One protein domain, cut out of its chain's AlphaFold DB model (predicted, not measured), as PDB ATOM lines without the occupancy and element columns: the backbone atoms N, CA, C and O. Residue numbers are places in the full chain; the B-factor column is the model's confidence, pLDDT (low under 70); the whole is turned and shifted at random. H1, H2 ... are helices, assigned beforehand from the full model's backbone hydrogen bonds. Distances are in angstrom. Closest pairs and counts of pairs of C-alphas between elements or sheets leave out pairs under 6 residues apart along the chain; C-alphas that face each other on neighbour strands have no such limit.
ATOM      1  N   PRO A 465     100.157  16.410 -40.504       81.12
ATOM      2  CA  PRO A 465     100.191  17.845 -40.735       81.12
ATOM      3  C   PRO A 465     100.599  18.601 -39.464       81.12
ATOM      4  O   PRO A 465     100.160  18.280 -38.359       81.12
ATOM      5  N   GLU A 466     101.427  19.637 -39.611       72.81
ATOM      6  CA  GLU A 466     101.848  20.484 -38.490       72.81
ATOM      7  C   GLU A 466     100.680  21.388 -38.035       72.81
ATOM      8  O   GLU A 466     100.368  22.372 -38.696       72.81
ATOM      9  N   ASN A 467     100.046  21.052 -36.899       64.25
ATOM     10  CA  ASN A 467      99.158  21.899 -36.073       64.25
ATOM     11  C   ASN A 467      98.062  22.720 -36.791       64.25
ATOM     12  O   ASN A 467      97.699  23.801 -36.324       64.25
ATOM     13  N   GLN A 468      97.498  22.219 -37.889       64.56
ATOM     14  CA  GLN A 468      96.469  22.935 -38.647       64.56
ATOM     15  C   GLN A 468      95.108  22.250 -38.626       64.56
ATOM     16  O   GLN A 468      94.991  21.030 -38.509       64.56
ATOM     17  N   ILE A 469      94.064  23.077 -38.721       71.44
ATOM     18  CA  ILE A 469      92.676  22.622 -38.788       71.44
ATOM     19  C   ILE A 469      92.496  21.875 -40.119       71.44
ATOM     20  O   ILE A 469      92.793  22.452 -41.167       71.44
ATOM     21  N   PRO A 470      92.013  20.620 -40.106       74.19
ATOM     22  CA  PRO A 470      91.795  19.853 -41.326       74.19
ATOM     23  C   PRO A 470      90.850  20.581 -42.292       74.19
ATOM     24  O   PRO A 470      89.793  21.055 -41.876       74.19
ATOM     25  N   ILE A 471      91.205  20.640 -43.578       78.69
ATOM     26  CA  ILE A 471      90.344  21.180 -44.643       78.69
ATOM     27  C   ILE A 471      89.553  20.013 -45.259       78.69
ATOM     28  O   ILE A 471      90.175  19.188 -45.931       78.69
ATOM     29  N   PRO A 472      88.220  19.911 -45.068       81.06
ATOM     30  CA  PRO A 472      87.444  18.732 -45.464       81.06
ATOM     31  C   PRO A 472      87.584  18.328 -46.930       81.06
ATOM     32  O   PRO A 472      87.922  17.179 -47.215       81.06
ATOM     33  N   ASP A 473      87.424  19.279 -47.848       82.50
ATOM     34  CA  ASP A 473      87.468  19.023 -49.294       82.50
ATOM     35  C   ASP A 473      88.790  18.399 -49.739       82.50
ATOM     36  O   ASP A 473      88.831  17.567 -50.646       82.50
ATOM     37  N   ALA A 474      89.881  18.755 -49.060       83.62
ATOM     38  CA  ALA A 474      91.195  18.231 -49.366       83.62
ATOM     39  C   ALA A 474      91.240  16.708 -49.111       83.62
ATOM     40  O   ALA A 474      91.815  15.979 -49.913       83.62
ATOM     41  N   TYR A 475      90.602  16.190 -48.057       85.44
ATOM     42  CA  TYR A 475      90.619  14.754 -47.721       85.44
ATOM     43  C   TYR A 475      89.759  13.881 -48.648       85.44
ATOM     44  O   TYR A 475      89.904  12.661 -48.634       85.44
ATOM     45  N   LEU A 476      88.890  14.486 -49.464       84.88
ATOM     46  CA  LEU A 476      88.109  13.778 -50.484       84.88
ATOM     47  C   LEU A 476      88.860  13.648 -51.813       84.88
ATOM     48  O   LEU A 476      88.492  12.830 -52.656       84.88
ATOM     49  N   GLN A 477      89.916  14.440 -52.016       88.25
ATOM     50  CA  GLN A 477      90.703  14.376 -53.240       88.25
ATOM     51  C   GLN A 477      91.645  13.166 -53.222       88.25
ATOM     52  O   GLN A 477      92.411  13.002 -52.265       88.25
ATOM     53  N   PRO A 478      91.664  12.347 -54.291       89.81
ATOM     54  CA  PRO A 478      92.532  11.182 -54.360       89.81
ATOM     55  C   PRO A 478      94.005  11.590 -54.278       89.81
ATOM     56  O   PRO A 478      94.420  12.630 -54.798       89.81
ATOM     57  N   LEU A 479      94.815  10.744 -53.645       90.81
ATOM     58  CA  LEU A 479      96.260  10.938 -53.616       90.81
ATOM     59  C   LEU A 479      96.849  10.796 -55.031       90.81
ATOM     60  O   LEU A 479      96.381   9.963 -55.816       90.81
ATOM     61  N   PRO A 480      97.919  11.538 -55.373       89.88
ATOM     62  CA  PRO A 480      98.576  11.365 -56.662       89.88
ATOM     63  C   PRO A 480      99.088   9.930 -56.796       89.88
ATOM     64  O   PRO A 480      99.683   9.395 -55.860       89.88
ATOM     65  N   ARG A 481      98.859   9.294 -57.952       85.50
ATOM     66  CA  ARG A 481      99.143   7.858 -58.148       85.50
ATOM     67  C   ARG A 481     100.634   7.528 -58.129       85.50
ATOM     68  O   ARG A 481     101.020   6.512 -57.560       85.50
ATOM     69  N   LEU A 482     101.453   8.376 -58.751       78.62
ATOM     70  CA  LEU A 482     102.872   8.098 -58.983       78.62
ATOM     71  C   LEU A 482     103.754   8.528 -57.807       78.62
ATOM     72  O   LEU A 482     104.547   7.732 -57.320       78.62
ATOM     73  N   THR A 483     103.597   9.758 -57.319       84.44
ATOM     74  CA  THR A 483     104.490  10.343 -56.310       84.44
ATOM     75  C   THR A 483     103.701  11.058 -55.221       84.44
ATOM     76  O   THR A 483     102.795  11.836 -55.502       84.44
ATOM     77  N   ILE A 484     104.040  10.802 -53.957       89.31
ATOM     78  CA  ILE A 484     103.461  11.512 -52.807       89.31
ATOM     79  C   ILE A 484     104.558  12.352 -52.180       89.31
ATOM     80  O   ILE A 484     105.579  11.810 -51.773       89.31
ATOM     81  N   THR A 485     104.341  13.656 -52.059       86.06
ATOM     82  CA  THR A 485     105.269  14.526 -51.329       86.06
ATOM     83  C   THR A 485     104.959  14.470 -49.833       86.06
ATOM     84  O   THR A 485     103.795  14.437 -49.443       86.06
ATOM     85  N   VAL A 486     106.004  14.420 -49.004       84.75
ATOM     86  CA  VAL A 486     105.906  14.399 -47.539       84.75
ATOM     87  C   VAL A 486     106.730  15.571 -46.985       84.75
ATOM     88  O   VAL A 486     107.951  15.564 -47.167       84.75
ATOM     89  N   PRO A 487     106.115  16.566 -46.314       82.81
ATOM     90  CA  PRO A 487     104.682  16.680 -46.019       82.81
ATOM     91  C   PRO A 487     103.829  16.938 -47.275       82.81
ATOM     92  O   PRO A 487     104.334  17.411 -48.294       82.81
ATOM     93  N   ASP A 488     102.538  16.611 -47.196       85.25
ATOM     94  CA  ASP A 488     101.589  16.826 -48.295       85.25
ATOM     95  C   ASP A 488     101.429  18.333 -48.578       85.25
ATOM     96  O   ASP A 488     101.231  19.102 -47.632       85.25
ATOM     97  N   PRO A 489     101.466  18.794 -49.845       83.81
ATOM     98  CA  PRO A 489     101.295  20.210 -50.174       83.81
ATOM     99  C   PRO A 489      99.934  20.774 -49.754       83.81
ATOM    100  O   PRO A 489      99.840  21.950 -49.415       83.81
ATOM    101  N   ALA A 490      98.893  19.933 -49.736       85.19
ATOM    102  CA  ALA A 490      97.570  20.288 -49.220       85.19
ATOM    103  C   ALA A 490      97.459  20.126 -47.691       85.19
ATOM    104  O   ALA A 490      96.376  20.292 -47.135       85.19
ATOM    105  N   GLN A 491      98.570  19.810 -47.018       85.31
ATOM    106  CA  GLN A 491      98.692  19.709 -45.563       85.31
ATOM    107  C   GLN A 491      97.685  18.738 -44.940       85.31
ATOM    108  O   GLN A 491      97.134  18.970 -43.864       85.31
ATOM    109  N   ARG A 492      97.441  17.625 -45.631       88.25
ATOM    110  CA  ARG A 492      96.620  16.526 -45.130       88.25
ATOM    111  C   ARG A 492      97.492  15.473 -44.471       88.25
ATOM    112  O   ARG A 492      98.632  15.258 -44.879       88.25
ATOM    113  N   ASP A 493      96.913  14.734 -43.529       91.38
ATOM    114  CA  ASP A 493      97.455  13.424 -43.182       91.38
ATOM    115  C   ASP A 493      97.253  12.494 -44.388       91.38
ATOM    116  O   ASP A 493      96.128  12.130 -44.755       91.38
ATOM    117  N   VAL A 494      98.362  12.139 -45.035       92.75
ATOM    118  CA  VAL A 494      98.374  11.293 -46.234       92.75
ATOM    119  C   VAL A 494      97.778   9.916 -45.950       92.75
ATOM    120  O   VAL A 494      97.064   9.370 -46.789       92.75
ATOM    121  N   LEU A 495      98.058   9.339 -44.781       95.12
ATOM    122  CA  LEU A 495      97.595   7.997 -44.437       95.12
ATOM    123  C   LEU A 495      96.102   8.007 -44.129       95.12
ATOM    124  O   LEU A 495      95.382   7.120 -44.579       95.12
ATOM    125  N   LEU A 496      95.622   9.046 -43.442       94.19
ATOM    126  CA  LEU A 496      94.190   9.240 -43.245       94.19
ATOM    127  C   LEU A 496      93.469   9.457 -44.578       94.19
ATOM    128  O   LEU A 496      92.433   8.846 -44.819       94.19
ATOM    129  N   THR A 497      94.039  10.268 -45.471       93.69
ATOM    130  CA  THR A 497      93.495  10.486 -46.821       93.69
ATOM    131  C   THR A 497      93.400   9.169 -47.589       93.69
ATOM    132  O   THR A 497      92.354   8.872 -48.155       93.69
ATOM    133  N   ALA A 498      94.438   8.327 -47.535       94.81
ATOM    134  CA  ALA A 498      94.415   7.003 -48.155       94.81
ATOM    135  C   ALA A 498      93.272   6.118 -47.630       94.81
ATOM    136  O   ALA A 498      92.673   5.369 -48.401       94.81
ATOM    137  N   ILE A 499      92.949   6.217 -46.335       95.06
ATOM    138  CA  ILE A 499      91.803   5.522 -45.737       95.06
ATOM    139  C   ILE A 499      90.481   6.085 -46.277       95.06
ATOM    140  O   ILE A 499      89.594   5.307 -46.621       95.06
ATOM    141  N   MET A 500      90.349   7.412 -46.368       92.44
ATOM    142  CA  MET A 500      89.115   8.071 -46.817       92.44
ATOM    143  C   MET A 500      88.812   7.827 -48.299       92.44
ATOM    144  O   MET A 500      87.649   7.671 -48.665       92.44
ATOM    145  N   THR A 501      89.839   7.767 -49.147       91.38
ATOM    146  CA  THR A 501      89.687   7.625 -50.603       91.38
ATOM    147  C   THR A 501      89.835   6.185 -51.104       91.38
ATOM    148  O   THR A 501      89.912   5.987 -52.314       91.38
ATOM    149  N   ASP A 502      89.930   5.199 -50.202       89.25
ATOM    150  CA  ASP A 502      90.194   3.781 -50.520       89.25
ATOM    151  C   ASP A 502      91.418   3.596 -51.449       89.25
ATOM    152  O   ASP A 502      91.409   2.817 -52.402       89.25
ATOM    153  N   ASP A 503      92.490   4.362 -51.197       94.75
ATOM    154  CA  ASP A 503      93.749   4.255 -51.949       94.75
ATOM    155  C   ASP A 503      94.414   2.890 -51.671       94.75
ATOM    156  O   ASP A 503      94.317   2.387 -50.548       94.75
ATOM    157  N   PRO A 504      95.160   2.296 -52.626       93.50
ATOM    158  CA  PRO A 504      95.898   1.046 -52.407       93.50
ATOM    159  C   PRO A 504      96.788   1.023 -51.152       93.50
ATOM    160  O   PRO A 504      97.002  -0.039 -50.564       93.50
ATOM    161  N   LEU A 505      97.269   2.184 -50.690       95.06
ATOM    162  CA  LEU A 505      97.979   2.326 -49.416       95.06
ATOM    163  C   LEU A 505      97.194   1.788 -48.214       95.06
ATOM    164  O   LEU A 505      97.803   1.285 -47.268       95.06
ATOM    165  N   ARG A 506      95.861   1.851 -48.248       95.88
ATOM    166  CA  ARG A 506      94.978   1.357 -47.190       95.88
ATOM    167  C   ARG A 506      95.216  -0.121 -46.886       95.88
ATOM    168  O   ARG A 506      95.260  -0.489 -45.716       95.88
ATOM    169  N   ALA A 507      95.441  -0.954 -47.904       96.50
ATOM    170  CA  ALA A 507      95.742  -2.373 -47.709       96.50
ATOM    171  C   ALA A 507      97.073  -2.573 -46.962       96.50
ATOM    172  O   ALA A 507      97.154  -3.361 -46.023       96.50
ATOM    173  N   HIS A 508      98.107  -1.804 -47.314       97.19
ATOM    174  CA  HIS A 508      99.394  -1.847 -46.614       97.19
ATOM    175  C   HIS A 508      99.279  -1.367 -45.162       97.19
ATOM    176  O   HIS A 508      99.895  -1.957 -44.273       97.19
ATOM    177  N   LEU A 509      98.457  -0.342 -44.902       97.00
ATOM    178  CA  LEU A 509      98.159   0.130 -43.548       97.00
ATOM    179  C   LEU A 509      97.450  -0.936 -42.713       97.00
ATOM    180  O   LEU A 509      97.854  -1.171 -41.574       97.00
ATOM    181  N   LEU A 510      96.440  -1.607 -43.274       97.12
ATOM    182  CA  LEU A 510      95.743  -2.702 -42.601       97.12
ATOM    183  C   LEU A 510      96.717  -3.817 -42.202       97.12
ATOM    184  O   LEU A 510      96.734  -4.225 -41.040       97.12
ATOM    185  N   THR A 511      97.591  -4.240 -43.115       97.12
ATOM    186  CA  THR A 511      98.616  -5.261 -42.854       97.12
ATOM    187  C   THR A 511      99.600  -4.835 -41.761       97.12
ATOM    188  O   THR A 511      99.857  -5.601 -40.831       97.12
ATOM    189  N   LEU A 512     100.124  -3.605 -41.820       96.81
ATOM    190  CA  LEU A 512     101.092  -3.093 -40.842       96.81
ATOM    191  C   LEU A 512     100.488  -2.936 -39.443       96.81
ATOM    192  O   LEU A 512     101.091  -3.374 -38.461       96.81
ATOM    193  N   LEU A 513      99.286  -2.362 -39.341       96.25
ATOM    194  CA  LEU A 513      98.588  -2.198 -38.065       96.25
ATOM    195  C   LEU A 513      98.166  -3.553 -37.489       96.25
ATOM    196  O   LEU A 513      98.323  -3.771 -36.288       96.25
ATOM    197  N   SER A 514      97.714  -4.490 -38.330       95.19
ATOM    198  CA  SER A 514      97.375  -5.852 -37.894       95.19
ATOM    199  C   SER A 514      98.590  -6.569 -37.311       95.19
ATOM    200  O   SER A 514      98.536  -7.102 -36.199       95.19
ATOM    201  N   ALA A 515      99.719  -6.520 -38.023       94.31
ATOM    202  CA  ALA A 515     100.982  -7.080 -37.561       94.31
ATOM    203  C   ALA A 515     101.430  -6.453 -36.226       94.31
ATOM    204  O   ALA A 515     101.844  -7.172 -35.311       94.31
ATOM    205  N   ALA A 516     101.302  -5.128 -36.091       92.31
ATOM    206  CA  ALA A 516     101.666  -4.403 -34.878       92.31
ATOM    207  C   ALA A 516     100.767  -4.768 -33.684       92.31
ATOM    208  O   ALA A 516     101.275  -4.979 -32.586       92.31
ATOM    209  N   ILE A 517      99.451  -4.914 -33.874       92.44
ATOM    210  CA  ILE A 517      98.516  -5.303 -32.799       92.44
ATOM    211  C   ILE A 517      98.825  -6.707 -32.255       92.44
ATOM    212  O   ILE A 517      98.708  -6.955 -31.045       92.44
ATOM    213  N   LEU A 518      99.198  -7.628 -33.146       89.62
ATOM    214  CA  LEU A 518      99.440  -9.028 -32.802       89.62
ATOM    215  C   LEU A 518     100.793  -9.250 -32.129       89.62
ATOM    216  O   LEU A 518     100.887 -10.072 -31.218       89.62
ATOM    217  N   VAL A 519     101.842  -8.556 -32.581       84.25
ATOM    218  CA  VAL A 519     103.223  -8.877 -32.177       84.25
ATOM    219  C   VAL A 519     103.903  -7.772 -31.376       84.25
ATOM    220  O   VAL A 519     104.865  -8.049 -30.659       84.25
ATOM    221  N   PHE A 520     103.423  -6.537 -31.463       76.62
ATOM    222  CA  PHE A 520     104.109  -5.368 -30.927       76.62
ATOM    223  C   PHE A 520     103.297  -4.651 -29.843       76.62
ATOM    224  O   PHE A 520     102.172  -5.045 -29.520       76.62
ATOM    225  N   ASN A 521     103.869  -3.600 -29.241       75.94
ATOM    226  CA  ASN A 521     103.111  -2.784 -28.303       75.94
ATOM    227  C   ASN A 521     101.893  -2.195 -29.027       75.94
ATOM    228  O   ASN A 521     102.015  -1.453 -29.999       75.94
ATOM    229  N   ARG A 522     100.702  -2.534 -28.531       85.00
ATOM    230  CA  ARG A 522      99.419  -2.100 -29.094       85.00
ATOM    231  C   ARG A 522      99.171  -0.614 -28.877       85.00
ATOM    232  O   ARG A 522      98.397  -0.015 -29.612       85.00
ATOM    233  N   LYS A 523      99.787  -0.028 -27.847       87.56
ATOM    234  CA  LYS A 523      99.552   1.358 -27.438       87.56
ATOM    235  C   LYS A 523      99.807   2.357 -28.589       87.56
ATOM    236  O   LYS A 523      98.848   3.049 -28.918       87.56
ATOM    237  N   PRO A 524     100.971   2.362 -29.275       88.00
ATOM    238  CA  PRO A 524     101.206   3.219 -30.445       88.00
ATOM    239  C   PRO A 524     100.141   3.115 -31.544       88.00
ATOM    240  O   PRO A 524      99.720   4.121 -32.104       88.00
ATOM    241  N   VAL A 525      99.668   1.898 -31.837       91.31
ATOM    242  CA  VAL A 525      98.632   1.667 -32.858       91.31
ATOM    243  C   VAL A 525      97.339   2.386 -32.468       91.31
ATOM    244  O   VAL A 525      96.777   3.134 -33.264       91.31
ATOM    245  N   PHE A 526      96.875   2.189 -31.233       92.00
ATOM    246  CA  PHE A 526      95.641   2.816 -30.762       92.00
ATOM    247  C   PHE A 526      95.781   4.328 -30.541       92.00
ATOM    248  O   PHE A 526      94.784   5.032 -30.645       92.00
ATOM    249  N   GLU A 527      96.986   4.844 -30.292       90.12
ATOM    250  CA  GLU A 527      97.255   6.289 -30.258       90.12
ATOM    251  C   GLU A 527      97.119   6.928 -31.647       90.12
ATOM    252  O   GLU A 527      96.535   8.004 -31.772       90.12
ATOM    253  N   ILE A 528      97.575   6.245 -32.699       91.50
ATOM    254  CA  ILE A 528      97.371   6.691 -34.086       91.50
ATOM    255  C   ILE A 528      95.891   6.644 -34.452       91.50
ATOM    256  O   ILE A 528      95.371   7.602 -35.016       91.50
ATOM    257  N   ILE A 529      95.190   5.570 -34.076       93.12
ATOM    258  CA  ILE A 529      93.741   5.465 -34.284       93.12
ATOM    259  C   ILE A 529      92.998   6.582 -33.531       93.12
ATOM    260  O   ILE A 529      92.098   7.184 -34.110       93.12
ATOM    261  N   ASP A 530      93.378   6.896 -32.284       90.69
ATOM    262  CA  ASP A 530      92.819   8.031 -31.528       90.69
ATOM    263  C   ASP A 530      93.033   9.336 -32.301       90.69
ATOM    264  O   ASP A 530      92.072  10.063 -32.540       90.69
ATOM    265  N   SER A 531      94.263   9.598 -32.759       90.12
ATOM    266  CA  SER A 531      94.620  10.794 -33.532       90.12
ATOM    267  C   SER A 531      93.820  10.919 -34.835       90.12
ATOM    268  O   SER A 531      93.208  11.958 -35.080       90.12
ATOM    269  N   TRP A 532      93.724   9.854 -35.633       92.56
ATOM    270  CA  TRP A 532      92.902   9.846 -36.845       92.56
ATOM    271  C   TRP A 532      91.428  10.063 -36.545       92.56
ATOM    272  O   TRP A 532      90.759  10.815 -37.247       92.56
ATOM    273  N   LEU A 533      90.921   9.484 -35.463       89.56
ATOM    274  CA  LEU A 533      89.544   9.691 -35.049       89.56
ATOM    275  C   LEU A 533      89.301  11.125 -34.529       89.56
ATOM    276  O   LEU A 533      88.192  11.633 -34.653       89.56
ATOM    277  N   GLN A 534      90.312  11.812 -33.971       87.50
ATOM    278  CA  GLN A 534      90.242  13.266 -33.703       87.50
ATOM    279  C   GLN A 534      90.116  14.043 -35.007       87.50
ATOM    280  O   GLN A 534      89.227  14.880 -35.128       87.50
ATOM    281  N   ALA A 535      90.960  13.733 -35.989       88.19
ATOM    282  CA  ALA A 535      90.918  14.396 -37.284       88.19
ATOM    283  C   ALA A 535      89.567  14.184 -37.989       88.19
ATOM    284  O   ALA A 535      88.974  15.152 -38.450       88.19
ATOM    285  N   VAL A 536      89.031  12.957 -38.000       88.62
ATOM    286  CA  VAL A 536      87.713  12.652 -38.590       88.62
ATOM    287  C   VAL A 536      86.584  13.401 -37.878       88.62
ATOM    288  O   VAL A 536      85.720  13.954 -38.552       88.62
ATOM    289  N   ALA A 537      86.609  13.486 -36.544       84.94
ATOM    290  CA  ALA A 537      85.616  14.261 -35.798       84.94
ATOM    291  C   ALA A 537      85.676  15.764 -36.133       84.94
ATOM    292  O   ALA A 537      84.642  16.404 -36.269       84.94
ATOM    293  N   LEU A 538      86.876  16.325 -36.330       84.19
ATOM    294  CA  LEU A 538      87.051  17.726 -36.741       84.19
ATOM    295  C   LEU A 538      86.621  17.990 -38.192       84.19
ATOM    296  O   LEU A 538      86.157  19.086 -38.506       84.19
ATOM    297  N   LEU A 539      86.786  17.000 -39.073       82.69
ATOM    298  CA  LEU A 539      86.336  17.052 -40.467       82.69
ATOM    299  C   LEU A 539      84.806  17.033 -40.579       82.69
ATOM    300  O   LEU A 539      84.251  17.470 -41.587       82.69
ATOM    301  N   GLN A 540      84.119  16.548 -39.546       76.38
ATOM    302  CA  GLN A 540      82.675  16.456 -39.516       76.38
ATOM    303  C   GLN A 540      82.036  17.786 -39.067       76.38
ATOM    304  O   GLN A 540      81.929  18.077 -37.880       76.38
ATOM    305  N   ARG A 541      81.585  18.605 -40.026       63.34
ATOM    306  CA  ARG A 541      80.667  19.740 -39.796       63.34
ATOM    307  C   ARG A 541      79.251  19.410 -40.289       63.34
ATOM    308  O   ARG A 541      79.083  18.525 -41.128       63.34
ATOM    309  N   GLU A 542      78.271  20.114 -39.726       56.06
ATOM    310  CA  GLU A 542      76.923  19.640 -39.357       56.06
ATOM    311  C   GLU A 542      75.997  19.039 -40.440       56.06
ATOM    312  O   GLU A 542      75.058  18.376 -40.024       56.06
ATOM    313  N   ASP A 543      76.247  19.117 -41.760       53.53
ATOM    314  CA  ASP A 543      75.252  18.619 -42.750       53.53
ATOM    315  C   ASP A 543      75.755  17.811 -43.980       53.53
ATOM    316  O   ASP A 543      74.944  17.146 -44.622       53.53
ATOM    317  N   GLU A 544      77.057  17.741 -44.310       55.88
ATOM    318  CA  GLU A 544      77.532  17.095 -45.572       55.88
ATOM    319  C   GLU A 544      78.540  15.930 -45.392       55.88
ATOM    320  O   GLU A 544      79.197  15.482 -46.329       55.88
ATOM    321  N   THR A 545      78.672  15.384 -44.181       58.12
ATOM    322  CA  THR A 545      79.908  14.691 -43.747       58.12
ATOM    323  C   THR A 545      79.774  13.206 -43.374       58.12
ATOM    324  O   THR A 545      80.707  12.598 -42.845       58.12
ATOM    325  N   VAL A 546      78.666  12.562 -43.757       64.50
ATOM    326  CA  VAL A 546      78.470  11.099 -43.668       64.50
ATOM    327  C   VAL A 546      79.619  10.248 -44.274       64.50
ATOM    328  O   VAL A 546      79.931   9.208 -43.678       64.50
ATOM    329  N   PRO A 547      80.294  10.615 -45.391       81.81
ATOM    330  CA  PRO A 547      81.272   9.716 -46.016       81.81
ATOM    331  C   PRO A 547      82.534   9.465 -45.175       81.81
ATOM    332  O   PRO A 547      83.036   8.340 -45.179       81.81
ATOM    333  N   PHE A 548      83.028  10.450 -44.413       84.88
ATOM    334  CA  PHE A 548      84.274  10.293 -43.646       84.88
ATOM    335  C   PHE A 548      84.139   9.261 -42.525       84.88
ATOM    336  O   PHE A 548      84.977   8.366 -42.387       84.88
ATOM    337  N   TYR A 549      83.045   9.322 -41.757       87.75
ATOM    338  CA  TYR A 549      82.792   8.312 -40.731       87.75
ATOM    339  C   TYR A 549      82.553   6.939 -41.317       87.75
ATOM    340  O   TYR A 549      83.034   5.965 -40.749       87.75
ATOM    341  N   GLN A 550      81.829   6.834 -42.430       89.62
ATOM    342  CA  GLN A 550      81.592   5.537 -43.056       89.62
ATOM    343  C   GLN A 550      82.897   4.903 -43.550       89.62
ATOM    344  O   GLN A 550      83.115   3.712 -43.317       89.62
ATOM    345  N   ALA A 551      83.784   5.689 -44.168       91.94
ATOM    346  CA  ALA A 551      85.095   5.222 -44.611       91.94
ATOM    347  C   ALA A 551      85.971   4.787 -43.424       91.94
ATOM    348  O   ALA A 551      86.502   3.673 -43.424       91.94
ATOM    349  N   PHE A 552      86.055   5.607 -42.369       93.81
ATOM    350  CA  PHE A 552      86.834   5.262 -41.177       93.81
ATOM    351  C   PHE A 552      86.242   4.070 -40.409       93.81
ATOM    352  O   PHE A 552      86.976   3.183 -39.977       93.81
ATOM    353  N   HIS A 553      84.913   3.990 -40.293       93.31
ATOM    354  CA  HIS A 553      84.205   2.846 -39.713       93.31
ATOM    355  C   HIS A 553      84.533   1.559 -40.470       93.31
ATOM    356  O   HIS A 553      84.923   0.569 -39.853       93.31
ATOM    357  N   ARG A 554      84.418   1.564 -41.808       95.06
ATOM    358  CA  ARG A 554      84.777   0.407 -42.643       95.06
ATOM    359  C   ARG A 554      86.233   0.007 -42.424       95.06
ATOM    360  O   ARG A 554      86.519  -1.170 -42.259       95.06
ATOM    361  N   PHE A 555      87.148   0.970 -42.356       96.38
ATOM    362  CA  PHE A 555      88.549   0.693 -42.055       96.38
ATOM    363  C   PHE A 555      88.765   0.020 -40.692       96.38
ATOM    364  O   PHE A 555      89.506  -0.956 -40.625       96.38
ATOM    365  N   LEU A 556      88.101   0.479 -39.625       96.19
ATOM    366  CA  LEU A 556      88.203  -0.156 -38.304       96.19
ATOM    367  C   LEU A 556      87.624  -1.577 -38.287       96.19
ATOM    368  O   LEU A 556      88.191  -2.454 -37.634       96.19
ATOM    369  N   VAL A 557      86.521  -1.810 -39.005       95.00
ATOM    370  CA  VAL A 557      85.926  -3.145 -39.176       95.00
ATOM    371  C   VAL A 557      86.872  -4.076 -39.924       95.00
ATOM    372  O   VAL A 557      87.131  -5.174 -39.437       95.00
ATOM    373  N   ASP A 558      87.449  -3.626 -41.034       96.38
ATOM    374  CA  ASP A 558      88.377  -4.437 -41.823       96.38
ATOM    375  C   ASP A 558      89.661  -4.743 -41.032       96.38
ATOM    376  O   ASP A 558      90.145  -5.875 -41.047       96.38
ATOM    377  N   LEU A 559      90.169  -3.776 -40.254       96.06
ATOM    378  CA  LEU A 559      91.305  -3.982 -39.352       96.06
ATOM    379  C   LEU A 559      90.997  -5.042 -38.288       96.06
ATOM    380  O   LEU A 559      91.802  -5.946 -38.062       96.06
ATOM    381  N   TYR A 560      89.834  -4.952 -37.640       95.56
ATOM    382  CA  TYR A 560      89.396  -5.945 -36.661       95.56
ATOM    383  C   TYR A 560      89.286  -7.343 -37.287       95.56
ATOM    384  O   TYR A 560      89.822  -8.306 -36.735       95.56
ATOM    385  N   GLN A 561      88.645  -7.452 -38.454       95.00
ATOM    386  CA  GLN A 561      88.473  -8.722 -39.161       95.00
ATOM    387  C   GLN A 561      89.822  -9.341 -39.540       95.00
ATOM    388  O   GLN A 561      90.039 -10.525 -39.286       95.00
ATOM    389  N   GLN A 562      90.756  -8.552 -40.077       94.88
ATOM    390  CA  GLN A 562      92.084  -9.042 -40.444       94.88
ATOM    391  C   GLN A 562      92.879  -9.523 -39.221       94.88
ATOM    392  O   GLN A 562      93.471 -10.602 -39.257       94.88
ATOM    393  N   VAL A 563      92.842  -8.782 -38.108       93.62
ATOM    394  CA  VAL A 563      93.491  -9.202 -36.855       93.62
ATOM    395  C   VAL A 563      92.862 -10.482 -36.298       93.62
ATOM    396  O   VAL A 563      93.586 -11.365 -35.832       93.62
ATOM    397  N   ALA A 564      91.533 -10.607 -36.345       92.44
ATOM    398  CA  ALA A 564      90.828 -11.803 -35.894       92.44
ATOM    399  C   ALA A 564      91.204 -13.031 -36.739       92.44
ATOM    400  O   ALA A 564      91.541 -14.073 -36.173       92.44
ATOM    401  N   LEU A 565      91.228 -12.891 -38.069       92.38
ATOM    402  CA  LEU A 565      91.654 -13.944 -38.996       92.38
ATOM    403  C   LEU A 565      93.091 -14.392 -38.711       92.38
ATOM    404  O   LEU A 565      93.337 -15.572 -38.471       92.38
ATOM    405  N   TRP A 566      94.033 -13.451 -38.622       92.00
ATOM    406  CA  TRP A 566      95.431 -13.775 -38.337       92.00
ATOM    407  C   TRP A 566      95.622 -14.392 -36.944       92.00
ATOM    408  O   TRP A 566      96.449 -15.285 -36.778       92.00
ATOM    409  N   SER A 567      94.853 -13.967 -35.934       90.94
ATOM    410  CA  SER A 567      94.869 -14.586 -34.599       90.94
ATOM    411  C   SER A 567      94.411 -16.050 -34.649       90.94
ATOM    412  O   SER A 567      95.028 -16.915 -34.021       90.94
ATOM    413  N   GLN A 568      93.373 -16.355 -35.435       90.56
ATOM    414  CA  GLN A 568      92.909 -17.728 -35.653       90.56
ATOM    415  C   GLN A 568      93.933 -18.567 -36.423       90.56
ATOM    416  O   GLN A 568      94.153 -19.730 -36.086       90.56
ATOM    417  N   ASP A 569      94.591 -18.002 -37.431       89.00
ATOM    418  CA  ASP A 569      95.610 -18.722 -38.193       89.00
ATOM    419  C   ASP A 569      96.862 -18.995 -37.352       89.00
ATOM    420  O   ASP A 569      97.392 -20.109 -37.368       89.00
ATOM    421  N   LEU A 570      97.266 -18.050 -36.499       85.25
ATOM    422  CA  LEU A 570      98.304 -18.269 -35.492       85.25
ATOM    423  C   LEU A 570      97.906 -19.359 -34.483       85.25
ATOM    424  O   LEU A 570      98.741 -20.194 -34.125       85.25
ATOM    425  N   LEU A 571      96.638 -19.410 -34.060       87.19
ATOM    426  CA  LEU A 571      96.122 -20.484 -33.206       87.19
ATOM    427  C   LEU A 571      96.261 -21.858 -33.878       87.19
ATOM    428  O   LEU A 571      96.748 -22.795 -33.245       87.19
ATOM    429  N   LYS A 572      95.910 -21.975 -35.167       87.00
ATOM    430  CA  LYS A 572      96.094 -23.216 -35.949       87.00
ATOM    431  C   LYS A 572      97.566 -23.635 -36.031       87.00
ATOM    432  O   LYS A 572      97.862 -24.823 -36.092       87.00
ATOM    433  N   GLN A 573      98.489 -22.674 -35.985       81.50
ATOM    434  CA  GLN A 573      99.937 -22.911 -35.943       81.50
ATOM    435  C   GLN A 573     100.477 -23.220 -34.527       81.50
ATOM    436  O   GLN A 573     101.685 -23.390 -34.349       81.50
ATOM    437  N   GLY A 574      99.610 -23.309 -33.511       80.38
ATOM    438  CA  GLY A 574      99.978 -23.647 -32.133       80.38
ATOM    439  C   GLY A 574     100.420 -22.457 -31.277       80.38
ATOM    440  O   GLY A 574     101.009 -22.653 -30.210       80.38
ATOM    441  N   TYR A 575     100.159 -21.225 -31.719       80.88
ATOM    442  CA  TYR A 575     100.350 -20.032 -30.896       80.88
ATOM    443  C   TYR A 575      99.157 -19.798 -29.969       80.88
ATOM    444  O   TYR A 575      98.035 -20.228 -30.229       80.88
ATOM    445  N   ARG A 576      99.400 -19.097 -28.857       79.00
ATOM    446  CA  ARG A 576      98.332 -18.717 -27.931       79.00
ATOM    447  C   ARG A 576      97.405 -17.705 -28.623       79.00
ATOM    448  O   ARG A 576      97.922 -16.703 -29.124       79.00
ATOM    449  N   PRO A 577      96.078 -17.916 -28.607       79.69
ATOM    450  CA  PRO A 577      95.155 -16.968 -29.204       79.69
ATOM    451  C   PRO A 577      95.163 -15.678 -28.388       79.69
ATOM    452  O   PRO A 577      95.243 -15.695 -27.155       79.69
ATOM    453  N   LEU A 578      95.086 -14.553 -29.086       83.81
ATOM    454  CA  LEU A 578      94.903 -13.257 -28.456       83.81
ATOM    455  C   LEU A 578      93.400 -12.981 -28.303       83.81
ATOM    456  O   LEU A 578      92.659 -13.241 -29.252       83.81
ATOM    457  N   PRO A 579      92.941 -12.442 -27.157       88.75
ATOM    458  CA  PRO A 579      91.538 -12.083 -26.958       88.75
ATOM    459  C   PRO A 579      91.224 -10.783 -27.717       88.75
ATOM    460  O   PRO A 579      91.112  -9.712 -27.126       88.75
ATOM    461  N   ILE A 580      91.176 -10.862 -29.052       90.12
ATOM    462  CA  ILE A 580      91.054  -9.702 -29.953       90.12
ATOM    463  C   ILE A 580      89.829  -8.857 -29.599       90.12
ATOM    464  O   ILE A 580      89.937  -7.634 -29.537       90.12
ATOM    465  N   ASP A 581      88.712  -9.499 -29.273       87.75
ATOM    466  CA  ASP A 581      87.461  -8.820 -28.927       87.75
ATOM    467  C   ASP A 581      87.599  -7.970 -27.677       87.75
ATOM    468  O   ASP A 581      87.245  -6.793 -27.687       87.75
ATOM    469  N   GLU A 582      88.170  -8.540 -26.616       89.44
ATOM    470  CA  GLU A 582      88.415  -7.820 -25.370       89.44
ATOM    471  C   GLU A 582      89.377  -6.657 -25.612       89.44
ATOM    472  O   GLU A 582      89.138  -5.553 -25.130       89.44
ATOM    473  N   ILE A 583      90.432  -6.873 -26.403       89.38
ATOM    474  CA  ILE A 583      91.439  -5.851 -26.704       89.38
ATOM    475  C   ILE A 583      90.807  -4.666 -27.436       89.38
ATOM    476  O   ILE A 583      90.975  -3.525 -27.001       89.38
ATOM    477  N   PHE A 584      90.099  -4.915 -28.538       90.69
ATOM    478  CA  PHE A 584      89.460  -3.856 -29.318       90.69
ATOM    479  C   PHE A 584      88.348  -3.177 -28.521       90.69
ATOM    480  O   PHE A 584      88.305  -1.949 -28.476       90.69
ATOM    481  N   THR A 585      87.505  -3.949 -27.832       90.06
ATOM    482  CA  THR A 585      86.396  -3.414 -27.033       90.06
ATOM    483  C   THR A 585      86.907  -2.523 -25.909       90.06
ATOM    484  O   THR A 585      86.504  -1.366 -25.821       90.06
ATOM    485  N   GLN A 586      87.859  -3.003 -25.101       92.00
ATOM    486  CA  GLN A 586      88.433  -2.217 -24.009       92.00
ATOM    487  C   GLN A 586      89.117  -0.950 -24.523       92.00
ATOM    488  O   GLN A 586      88.960   0.114 -23.926       92.00
ATOM    489  N   ARG A 587      89.877  -1.029 -25.624       90.81
ATOM    490  CA  ARG A 587      90.590   0.137 -26.163       90.81
ATOM    491  C   ARG A 587      89.645   1.166 -26.765       90.81
ATOM    492  O   ARG A 587      89.777   2.340 -26.440       90.81
ATOM    493  N   LEU A 588      88.667   0.753 -27.566       88.38
ATOM    494  CA  LEU A 588      87.683   1.679 -28.129       88.38
ATOM    495  C   LEU A 588      86.801   2.307 -27.036       88.38
ATOM    496  O   LEU A 588      86.544   3.507 -27.083       88.38
ATOM    497  N   GLN A 589      86.421   1.553 -25.999       88.81
ATOM    498  CA  GLN A 589      85.710   2.101 -24.834       88.81
ATOM    499  C   GLN A 589      86.567   3.087 -24.029       88.81
ATOM    500  O   GLN A 589      86.065   4.110 -23.572       88.81
ATOM    501  N   GLN A 590      87.869   2.826 -23.868       89.06
ATOM    502  CA  GLN A 590      88.790   3.788 -23.250       89.06
ATOM    503  C   GLN A 590      88.849   5.098 -24.046       89.06
ATOM    504  O   GLN A 590      88.888   6.169 -23.440       89.06
ATOM    505  N   LEU A 591      88.828   5.024 -25.381       85.38
ATOM    506  CA  LEU A 591      88.787   6.207 -26.242       85.38
ATOM    507  C   LEU A 591      87.466   6.977 -26.097       85.38
ATOM    508  O   LEU A 591      87.508   8.199 -25.973       85.38
ATOM    509  N   ALA A 592      86.328   6.276 -26.041       86.00
ATOM    510  CA  ALA A 592      85.000   6.854 -25.788       86.00
ATOM    511  C   ALA A 592      84.961   7.624 -24.458       86.00
ATOM    512  O   ALA A 592      84.762   8.842 -24.414       86.00
ATOM    513  N   ASN A 593      85.339   6.945 -23.373       86.31
ATOM    514  CA  ASN A 593      85.337   7.507 -22.023       86.31
ATOM    515  C   ASN A 593      86.259   8.728 -21.862       86.31
ATOM    516  O   ASN A 593      85.997   9.597 -21.028       86.31
ATOM    517  N   LYS A 594      87.347   8.806 -22.640       86.62
ATOM    518  CA  LYS A 594      88.305   9.921 -22.593       86.62
ATOM    519  C   LYS A 594      87.704  11.233 -23.111       86.62
ATOM    520  O   LYS A 594      88.141  12.290 -22.663       86.62
ATOM    521  N   ARG A 595      86.737  11.189 -24.037       78.88
ATOM    522  CA  ARG A 595      86.241  12.388 -24.740       78.88
ATOM    523  C   ARG A 595      84.919  12.941 -24.225       78.88
ATOM    524  O   ARG A 595      84.728  14.147 -24.327       78.88
ATOM    525  N   LYS A 596      84.055  12.107 -23.634       79.56
ATOM    526  CA  LYS A 596      82.726  12.518 -23.133       79.56
ATOM    527  C   LYS A 596      81.873  13.239 -24.198       79.56
ATOM    528  O   LYS A 596      81.191  14.211 -23.885       79.56
ATOM    529  N   ASP A 597      81.938  12.778 -25.443       82.12
ATOM    530  CA  ASP A 597      81.175  13.313 -26.576       82.12
ATOM    531  C   ASP A 597      80.176  12.250 -27.054       82.12
ATOM    532  O   ASP A 597      80.559  11.136 -27.408       82.12
ATOM    533  N   GLN A 598      78.885  12.590 -27.070       82.00
ATOM    534  CA  GLN A 598      77.809  11.656 -27.401       82.00
ATOM    535  C   GLN A 598      77.848  11.190 -28.867       82.00
ATOM    536  O   GLN A 598      77.510  10.036 -29.154       82.00
ATOM    537  N   ALA A 599      78.258  12.054 -29.802       78.38
ATOM    538  CA  ALA A 599      78.372  11.681 -31.214       78.38
ATOM    539  C   ALA A 599      79.507  10.665 -31.404       78.38
ATOM    540  O   ALA A 599      79.348   9.642 -32.075       78.38
ATOM    541  N   PHE A 600      80.623  10.913 -30.721       81.75
ATOM    542  CA  PHE A 600      81.766  10.015 -30.666       81.75
ATOM    543  C   PHE A 600      81.416   8.665 -30.028       81.75
ATOM    544  O   PHE A 600      81.735   7.614 -30.585       81.75
ATOM    545  N   ASP A 601      80.713   8.677 -28.894       84.94
ATOM    546  CA  ASP A 601      80.263   7.457 -28.224       84.94
ATOM    547  C   ASP A 601      79.364   6.631 -29.149       84.94
ATOM    548  O   ASP A 601      79.562   5.424 -29.296       84.94
ATOM    549  N   THR A 602      78.435   7.284 -29.851       85.69
ATOM    550  CA  THR A 602      77.550   6.630 -30.826       85.69
ATOM    551  C   THR A 602      78.344   5.992 -31.968       85.69
ATOM    552  O   THR A 602      78.084   4.843 -32.334       85.69
ATOM    553  N   PHE A 603      79.353   6.687 -32.506       86.44
ATOM    554  CA  PHE A 603      80.246   6.131 -33.525       86.44
ATOM    555  C   PHE A 603      80.958   4.866 -33.025       86.44
ATOM    556  O   PHE A 603      80.937   3.835 -33.700       86.44
ATOM    557  N   ILE A 604      81.544   4.915 -31.826       88.06
ATOM    558  CA  ILE A 604      82.243   3.770 -31.236       88.06
ATOM    559  C   ILE A 604      81.289   2.592 -31.017       88.06
ATOM    560  O   ILE A 604      81.642   1.459 -31.350       88.06
ATOM    561  N   GLN A 605      80.071   2.831 -30.525       88.75
ATOM    562  CA  GLN A 605      79.075   1.767 -30.363       88.75
ATOM    563  C   GLN A 605      78.690   1.127 -31.703       88.75
ATOM    564  O   GLN A 605      78.571  -0.095 -31.779       88.75
ATOM    565  N   ASN A 606      78.577   1.913 -32.778       88.75
ATOM    566  CA  ASN A 606      78.309   1.386 -34.119       88.75
ATOM    567  C   ASN A 606      79.455   0.496 -34.635       88.75
ATOM    568  O   ASN A 606      79.201  -0.580 -35.185       88.75
ATOM    569  N   VAL A 607      80.710   0.904 -34.408       88.94
ATOM    570  CA  VAL A 607      81.895   0.089 -34.731       88.94
ATOM    571  C   VAL A 607      81.870  -1.224 -33.942       88.94
ATOM    572  O   VAL A 607      81.986  -2.302 -34.529       88.94
ATOM    573  N   LEU A 608      81.648  -1.159 -32.625       90.69
ATOM    574  CA  LEU A 608      81.587  -2.342 -31.762       90.69
ATOM    575  C   LEU A 608      80.446  -3.281 -32.162       90.69
ATOM    576  O   LEU A 608      80.643  -4.493 -32.227       90.69
ATOM    577  N   HIS A 609      79.265  -2.756 -32.485       91.44
ATOM    578  CA  HIS A 609      78.149  -3.564 -32.973       91.44
ATOM    579  C   HIS A 609      78.503  -4.283 -34.288       91.44
ATOM    580  O   HIS A 609      78.192  -5.464 -34.467       91.44
ATOM    581  N   SER A 610      79.213  -3.608 -35.195       91.62
ATOM    582  CA  SER A 610      79.697  -4.205 -36.446       91.62
ATOM    583  C   SER A 610      80.729  -5.317 -36.219       91.62
ATOM    584  O   SER A 610      80.723  -6.309 -36.957       91.62
ATOM    585  N   PHE A 611      81.560  -5.216 -35.176       89.94
ATOM    586  CA  PHE A 611      82.469  -6.299 -34.778       89.94
ATOM    587  C   PHE A 611      81.681  -7.543 -34.350       89.94
ATOM    588  O   PHE A 611      81.872  -8.611 -34.932       89.94
ATOM    589  N   HIS A 612      80.716  -7.391 -33.433       88.06
ATOM    590  CA  HIS A 612      79.865  -8.497 -32.964       88.06
ATOM    591  C   HIS A 612      79.104  -9.171 -34.113       88.06
ATOM    592  O   HIS A 612      79.040 -10.398 -34.202       88.06
ATOM    593  N   ARG A 613      78.564  -8.378 -35.049       88.88
ATOM    594  CA  ARG A 613      77.877  -8.918 -36.229       88.88
ATOM    595  C   ARG A 613      78.820  -9.727 -37.120       88.88
ATOM    596  O   ARG A 613      78.418 -10.785 -37.605       88.88
ATOM    597  N   SER A 614      80.053  -9.259 -37.322       85.06
ATOM    598  CA  SER A 614      81.060  -9.964 -38.129       85.06
ATOM    599  C   SER A 614      81.397 -11.338 -37.539       85.06
ATOM    600  O   SER A 614      81.530 -12.312 -38.279       85.06
ATOM    601  N   GLN A 615      81.434 -11.455 -36.208       79.25
ATOM    602  CA  GLN A 615      81.681 -12.733 -35.538       79.25
ATOM    603  C   GLN A 615      80.585 -13.766 -35.786       79.25
ATOM    604  O   GLN A 615      80.889 -14.905 -36.146       79.25
ATOM    605  N   LEU A 616      79.317 -13.365 -35.648       80.56
ATOM    606  CA  LEU A 616      78.171 -14.260 -35.842       80.56
ATOM    607  C   LEU A 616      78.161 -14.891 -37.243       80.56
ATOM    608  O   LEU A 616      77.807 -16.057 -37.391       80.56
ATOM    609  N   HIS A 617      78.607 -14.150 -38.260       77.00
ATOM    610  CA  HIS A 617      78.686 -14.659 -39.631       77.00
ATOM    611  C   HIS A 617      79.887 -15.594 -39.833       77.00
ATOM    612  O   HIS A 617      79.781 -16.570 -40.570       77.00
ATOM    613  N   SER A 618      81.009 -15.352 -39.146       67.94
ATOM    614  CA  SER A 618      82.186 -16.230 -39.211       67.94
ATOM    615  C   SER A 618      81.998 -17.574 -38.486       67.94
ATOM    616  O   SER A 618      82.535 -18.585 -38.932       67.94
TER     617      SER A 618
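AT A GLANCE: This is residues 465 to 618 of the 626 residues of an uncharacterized protein of Thermosporothrix sp. COM3 (UniProt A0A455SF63). One long helix, H5, makes the core, and H3, H4, H6 and H7 wrap part way round it in that order, with H3 and the hairpin H6 and H7 on different sides. Short H2 meets H5 near the beginning of H5 with its last residue, Met 500, closest, about perpendicular to it, and at this same end of the domain lie short H1 and a long loop, residues 477 to 493. The printed part has 154 residues with seven named helices, H1 to H7 in order along the chain, and no named strand: the class is all helix. The whole is compact, with a radius of gyration of the C-alphas of 16.1 A and spans of 47 by 39 by 28 A.

IN THESE COORDINATES: Start at Pro 465 and read on to C-alpha 472 at (87.444, 18.732, -45.464), where H1, residues 472 to 476, begins. After residues 477 to 493 you reach H2, residues 494 to 500, then H3, residues 505 to 519, 21.2 A long. H4, residues 522 to 539, runs 25.8 A. Find C-alpha 546 at (78.470, 11.099, -43.668); from there H5 runs 39.3 A to residue 572. H6, residues 580 to 595, is 23.2 A long, and H7, residues 598 to 618, runs 30.6 A to C-alpha 618 at (82.186, -16.230, -39.211).

HOW THE PARTS SIT: Look first at H5, the hub, which touches five helices. With residues 555 to 567 alone it touches H3, the same way at a steep tilt of 45 degrees; the closest C-alphas, of Ser 514 and Val 563, are 5.2 A apart. H4 and H5 form a helical hairpin at a shallow tilt of 16 degrees, closest at the C-alphas of Val 536 and Phe 548, 6.6 A apart. H7 touches H5 at a steep tilt of 40 degrees, the same way, with the C-alphas of His 553 and Val 607 closest at 6.1 A. H6 and H7 form a helical hairpin at a shallow tilt of 8 degrees; the closest C-alphas, of Ala 592 and Asp 601, are 5.4 A apart. H2 touches H5 about perpendicular, at 83 degrees, with the C-alphas of Met 500 and Ala 551 closest at 5.4 A. H1 touches H2, where the C-alphas of Tyr 475 and Thr 497 are closest at 5.2 A. H3 is apart from H6 and H7. In H2, H3, H4, H5 and H7 every O i to N i+4 pair is within hydrogen-bond range; H6 has 11 of 12, and H1 0 of 1 but 2 of 2 O i to N i+3 pairs.

THE WHOLE: The two C-alphas farthest apart, of Asp 543 and Gly 574, are 50.1 A apart. The printed part has no cut, and the link from H1 to H2, 17 residues, is long. The mean pLDDT of the printed part is 86.6; look for values under 70 at residues 467 to 468, 541 to 546 and 618.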